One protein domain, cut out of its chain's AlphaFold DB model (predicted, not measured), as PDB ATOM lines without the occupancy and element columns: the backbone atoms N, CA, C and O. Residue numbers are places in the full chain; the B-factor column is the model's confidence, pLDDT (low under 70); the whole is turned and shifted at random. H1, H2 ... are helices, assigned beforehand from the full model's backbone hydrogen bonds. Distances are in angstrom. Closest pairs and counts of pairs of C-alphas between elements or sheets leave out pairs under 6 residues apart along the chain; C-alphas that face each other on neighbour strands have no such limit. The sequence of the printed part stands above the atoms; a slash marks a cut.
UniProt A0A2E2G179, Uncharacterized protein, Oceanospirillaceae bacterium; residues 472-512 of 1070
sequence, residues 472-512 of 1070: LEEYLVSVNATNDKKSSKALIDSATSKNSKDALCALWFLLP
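Overview. This is residues 472 to 512 of the 1070 residues of an uncharacterized protein of Oceanospirillaceae bacterium (UniProt A0A2E2G179). What shape do these atoms make? The longest helix, H2, runs along one side of a small triangle of three helices, while H1 packs on its first half and H3 meets it near its last end. H1 and H3 lie on the same side of H2 and come near each other at a single pair of residues. What is it made of, and how large is it? The printed part has 41 residues with three named helices, in the order H1, H2, H3, and no named strand; the class is all helix. It is compact, with a radius of gyration of the C-alphas of 9.3 A, and spans 24 by 15 by 14 A.

Along the chain. Where is the longest helix? H2 is residues 485 to 495, 15.0 A from first to last C-alpha, beginning at C-alpha 485 (12.594, 3.416, -17.496). Where are the other two? H1 is residues 472 to 478, 9.8 A long, beginning at C-alpha 472 (8.168, 10.604, -14.110). H3 is residues 503 to 510, 10.4 A long, ending at C-alpha 510 (10.132, 15.516, -21.615).

Arrangement. What touches H2? H1 touches it at a steep tilt of 51 degrees, opposite ways; their closest C-alphas, of Glu 473 and Ser 488, are 5.3 A apart. H3 touches it at a steep tilt of 64 degrees, opposite ways; their closest C-alphas, of Ala 495 and Phe 509, are 6.4 A apart. How do H1 and H3 stand? They are close but not clearly touching, with the closest C-alphas, of Leu 476 and Leu 510, 7.9 A apart. What of the backbones? In H2 and H3 every O i to N i+4 pair is within hydrogen-bond range; in H1, 2 of 3 are.

Size, cuts and confidence. How far does it reach? The two C-alphas farthest apart, of Asn 483 and Asn 499, are 24.2 A apart. Are there cuts or long links? The printed part has no cut, and the links H1 to H2 and H2 to H3 are short. Where is confidence low? Residues 495 to 501 have pLDDT under 70; the mean of the printed part is 77.2.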
ATOM      1  N   LEU A 472       7.940  10.311 -12.685       84.75
ATOM      2  CA  LEU A 472       8.168  10.604 -14.110       84.75
ATOM      3  C   LEU A 472       8.777   9.419 -14.885       84.75
ATOM      4  O   LEU A 472       8.457   9.245 -16.060       84.75
ATOM      5  N   GLU A 473       9.607   8.576 -14.255       85.00
ATOM      6  CA  GLU A 473      10.170   7.378 -14.909       85.00
ATOM      7  C   GLU A 473       9.105   6.345 -15.307       85.00
ATOM      8  O   GLU A 473       9.280   5.638 -16.296       85.00
ATOM      9  N   GLU A 474       8.006   6.230 -14.556       84.12
ATOM     10  CA  GLU A 474       6.899   5.326 -14.899       84.12
ATOM     11  C   GLU A 474       5.932   5.978 -15.888       84.12
ATOM     12  O   GLU A 474       5.530   5.350 -16.869       84.12
ATOM     13  N   TYR A 475       5.632   7.261 -15.683       85.44
ATOM     14  CA  TYR A 475       4.742   8.028 -16.550       85.44
ATOM     15  C   TYR A 475       5.263   8.152 -17.993       85.44
ATOM     16  O   TYR A 475       4.520   7.921 -18.944       85.44
ATOM     17  N   LEU A 476       6.557   8.437 -18.190       82.94
ATOM     18  CA  LEU A 476       7.141   8.551 -19.537       82.94
ATOM     19  C   LEU A 476       7.166   7.223 -20.313       82.94
ATOM     20  O   LEU A 476       7.330   7.242 -21.537       82.94
ATOM     21  N   VAL A 477       6.990   6.085 -19.635       81.44
ATOM     22  CA  VAL A 477       6.776   4.778 -20.277       81.44
ATOM     23  C   VAL A 477       5.287   4.552 -20.552       81.44
ATOM     24  O   VAL A 477       4.942   4.152 -21.663       81.44
ATOM     25  N   SER A 478       4.387   4.848 -19.603       80.06
ATOM     26  CA  SER A 478       2.941   4.625 -19.792       80.06
ATOM     27  C   SER A 478       2.351   5.457 -20.939       80.06
ATOM     28  O   SER A 478       1.523   4.954 -21.698       80.06
ATOM     29  N   VAL A 479       2.835   6.689 -21.139       78.19
ATOM     30  CA  VAL A 479       2.415   7.559 -22.254       78.19
ATOM     31  C   VAL A 479       3.206   7.337 -23.553       78.19
ATOM     32  O   VAL A 479       3.052   8.096 -24.506       78.19
ATOM     33  N   ASN A 480       4.039   6.290 -23.627       76.56
ATOM     34  CA  ASN A 480       4.867   5.925 -24.790       76.56
ATOM     35  C   ASN A 480       5.848   7.025 -25.262       76.56
ATOM     36  O   ASN A 480       6.279   7.021 -26.415       76.56
ATOM     37  N   ALA A 481       6.238   7.957 -24.384       76.19
ATOM     38  CA  ALA A 481       7.279   8.947 -24.685       76.19
ATOM     39  C   ALA A 481       8.686   8.319 -24.719       76.19
ATOM     40  O   ALA A 481       9.581   8.812 -25.404       76.19
ATOM     41  N   THR A 482       8.875   7.211 -23.997       82.19
ATOM     42  CA  THR A 482      10.100   6.402 -23.962       82.19
ATOM     43  C   THR A 482       9.759   4.912 -23.890       82.19
ATOM     44  O   THR A 482       8.703   4.538 -23.389       82.19
ATOM     45  N   ASN A 483      10.656   4.050 -24.381       83.19
ATOM     46  CA  ASN A 483      10.412   2.600 -24.451       83.19
ATOM     47  C   ASN A 483      10.596   1.873 -23.105       83.19
ATOM     48  O   ASN A 483      10.115   0.754 -22.940       83.19
ATOM     49  N   ASP A 484      11.359   2.458 -22.178       86.62
ATOM     50  CA  ASP A 484      11.775   1.827 -20.926       86.62
ATOM     51  C   ASP A 484      12.264   2.870 -19.903       86.62
ATOM     52  O   ASP A 484      12.751   3.938 -20.284       86.62
ATOM     53  N   LYS A 485      12.218   2.521 -18.608       85.44
ATOM     54  CA  LYS A 485      12.594   3.416 -17.496       85.44
ATOM     55  C   LYS A 485      14.020   3.961 -17.565       85.44
ATOM     56  O   LYS A 485      14.265   5.075 -17.120       85.44
ATOM     57  N   LYS A 486      14.988   3.201 -18.093       85.50
ATOM     58  CA  LYS A 486      16.384   3.657 -18.186       85.50
ATOM     59  C   LYS A 486      16.516   4.733 -19.266       85.50
ATOM     60  O   LYS A 486      17.254   5.697 -19.069       85.50
ATOM     61  N   SER A 487      15.767   4.600 -20.362       83.94
ATOM     62  CA  SER A 487      15.602   5.661 -21.359       83.94
ATOM     63  C   SER A 487      14.862   6.878 -20.783       83.94
ATOM     64  O   SER A 487      15.294   8.003 -21.023       83.94
ATOM     65  N   SER A 488      13.814   6.681 -19.968       84.06
ATOM     66  CA  SER A 488      13.126   7.771 -19.249       84.06
ATOM     67  C   SER A 488      14.076   8.525 -18.317       84.06
ATOM     68  O   SER A 488      14.155   9.749 -18.380       84.06
ATOM     69  N   LYS A 489      14.854   7.801 -17.505       83.62
ATOM     70  CA  LYS A 489      15.817   8.382 -16.568       83.62
ATOM     71  C   LYS A 489      16.884   9.203 -17.285       83.62
ATOM     72  O   LYS A 489      17.095  10.352 -16.930       83.62
ATOM     73  N   ALA A 490      17.478   8.667 -18.354       82.69
ATOM     74  CA  ALA A 490      18.458   9.402 -19.156       82.69
ATOM     75  C   ALA A 490      17.877  10.684 -19.791       82.69
ATOM     76  O   ALA A 490      18.593  11.676 -19.941       82.69
ATOM     77  N   LEU A 491      16.585  10.689 -20.143       81.69
ATOM     78  CA  LEU A 491      15.892  11.882 -20.632       81.69
ATOM     79  C   LEU A 491      15.698  12.918 -19.508       81.69
ATOM     80  O   LEU A 491      16.017  14.091 -19.713       81.69
ATOM     81  N   ILE A 492      15.264  12.486 -18.318       81.38
ATOM     82  CA  ILE A 492      15.115  13.331 -17.118       81.38
ATOM     83  C   ILE A 492      16.467  13.925 -16.692       81.38
ATOM     84  O   ILE A 492      16.570  15.145 -16.569       81.38
ATOM     85  N   ASP A 493      17.515  13.102 -16.586       79.31
ATOM     86  CA  ASP A 493      18.883  13.516 -16.241       79.31
ATOM     87  C   ASP A 493      19.433  14.561 -17.240       79.31
ATOM     88  O   ASP A 493      20.164  15.482 -16.861       79.31
ATOM     89  N   SER A 494      19.048  14.472 -18.522       75.44
ATOM     90  CA  SER A 494      19.400  15.484 -19.530       75.44
ATOM     91  C   SER A 494      18.618  16.798 -19.356       75.44
ATOM     92  O   SER A 494      19.186  17.886 -19.502       75.44
ATOM     93  N   ALA A 495      17.333  16.714 -18.990       67.88
ATOM     94  CA  ALA A 495      16.440  17.858 -18.815       67.88
ATOM     95  C   ALA A 495      16.711  18.645 -17.521       67.88
ATOM     96  O   ALA A 495      16.552  19.867 -17.514       67.88
ATOM     97  N   THR A 496      17.204  17.995 -16.457       59.78
ATOM     98  CA  THR A 496      17.546  18.644 -15.172       59.78
ATOM     99  C   THR A 496      18.588  19.759 -15.269       59.78
ATOM    100  O   THR A 496      18.688  20.581 -14.363       59.78
ATOM    101  N   SER A 497      19.301  19.869 -16.392       58.12
ATOM    102  CA  SER A 497      20.167  21.012 -16.705       58.12
ATOM    103  C   SER A 497      19.420  22.328 -17.016       58.12
ATOM    104  O   SER A 497      20.070  23.362 -17.166       58.12
ATOM    105  N   LYS A 498      18.079  22.312 -17.125       56.12
ATOM    106  CA  LYS A 498      17.243  23.434 -17.599       56.12
ATOM    107  C   LYS A 498      15.996  23.703 -16.739       56.12
ATOM    108  O   LYS A 498      14.880  23.729 -17.252       56.12
ATOM    109  N   ASN A 499      16.173  23.887 -15.429       59.88
ATOM    110  CA  ASN A 499      15.088  24.196 -14.479       59.88
ATOM    111  C   ASN A 499      13.883  23.228 -14.552       59.88
ATOM    112  O   ASN A 499      12.742  23.635 -14.363       59.88
ATOM    113  N   SER A 500      14.113  21.930 -14.790       56.38
ATOM    114  CA  SER A 500      13.041  20.935 -14.988       56.38
ATOM    115  C   SER A 500      12.237  20.565 -13.730       56.38
ATOM    116  O   SER A 500      11.564  19.534 -13.734       56.38
ATOM    117  N   LYS A 501      12.340  21.344 -12.647       63.88
ATOM    118  CA  LYS A 501      11.409  21.254 -11.517       63.88
ATOM    119  C   LYS A 501      10.084  21.938 -11.847       63.88
ATOM    120  O   LYS A 501       9.041  21.382 -11.526       63.88
ATOM    121  N   ASP A 502      10.131  23.065 -12.559       76.19
ATOM    122  CA  ASP A 502       8.952  23.770 -13.056       76.19
ATOM    123  C   ASP A 502       8.130  22.841 -13.963       76.19
ATOM    124  O   ASP A 502       8.638  22.306 -14.956       76.19
ATOM    125  N   ALA A 503       6.854  22.641 -13.622       75.81
ATOM    126  CA  ALA A 503       6.006  21.651 -14.285       75.81
ATOM    127  C   ALA A 503       5.810  21.919 -15.795       75.81
ATOM    128  O   ALA A 503       5.676  20.979 -16.581       75.81
ATOM    129  N   LEU A 504       5.835  23.187 -16.225       78.00
ATOM    130  CA  LEU A 504       5.687  23.577 -17.629       78.00
ATOM    131  C   LEU A 504       6.975  23.291 -18.424       78.00
ATOM    132  O   LEU A 504       6.913  22.738 -19.524       78.00
ATOM    133  N   CYS A 505       8.144  23.594 -17.850       77.19
ATOM    134  CA  CYS A 505       9.449  23.205 -18.390       77.19
ATOM    135  C   CYS A 505       9.607  21.683 -18.479       77.19
ATOM    136  O   CYS A 505      10.068  21.181 -19.508       77.19
ATOM    137  N   ALA A 506       9.201  20.947 -17.440       76.81
ATOM    138  CA  ALA A 506       9.244  19.488 -17.423       76.81
ATOM    139  C   ALA A 506       8.441  18.896 -18.595       76.81
ATOM    140  O   ALA A 506       8.991  18.139 -19.394       76.81
ATOM    141  N   LEU A 507       7.180  19.310 -18.771       76.94
ATOM    142  CA  LEU A 507       6.343  18.861 -19.890       76.94
ATOM    143  C   LEU A 507       6.946  19.242 -21.255       76.94
ATOM    144  O   LEU A 507       7.041  18.393 -22.139       76.94
ATOM    145  N   TRP A 508       7.423  20.480 -21.425       80.31
ATOM    146  CA  TRP A 508       7.995  20.956 -22.692       80.31
ATOM    147  C   TRP A 508       9.253  20.193 -23.135       80.31
ATOM    148  O   TRP A 508       9.455  19.962 -24.335       80.31
ATOM    149  N   PHE A 509      10.126  19.806 -22.202       79.81
ATOM    150  CA  PHE A 509      11.349  19.069 -22.531       79.81
ATOM    151  C   PHE A 509      11.140  17.551 -22.599       79.81
ATOM    152  O   PHE A 509      11.686  16.930 -23.512       79.81
ATOM    153  N   LEU A 510      10.334  16.968 -21.705       80.31
ATOM    154  CA  LEU A 510      10.132  15.516 -21.615       80.31
ATOM    155  C   LEU A 510       9.070  14.980 -22.593       80.31
ATOM    156  O   LEU A 510       9.155  13.819 -22.989       80.31
ATOM    157  N   LEU A 511       8.115  15.810 -23.038       78.56
ATOM    158  CA  LEU A 511       7.088  15.454 -24.030       78.56
ATOM    159  C   LEU A 511       7.158  16.363 -25.280       78.56
ATOM    160  O   LEU A 511       6.286  17.205 -25.488       78.56
ATOM    161  N   PRO A 512       8.147  16.199 -26.185       74.19
ATOM    162  CA  PRO A 512       8.289  17.061 -27.368       74.19
ATOM    163  C   PRO A 512       7.048  17.137 -28.275       74.19
ATOM    164  O   PRO A 512       6.866  18.131 -28.976       74.19
TER     165      PRO A 512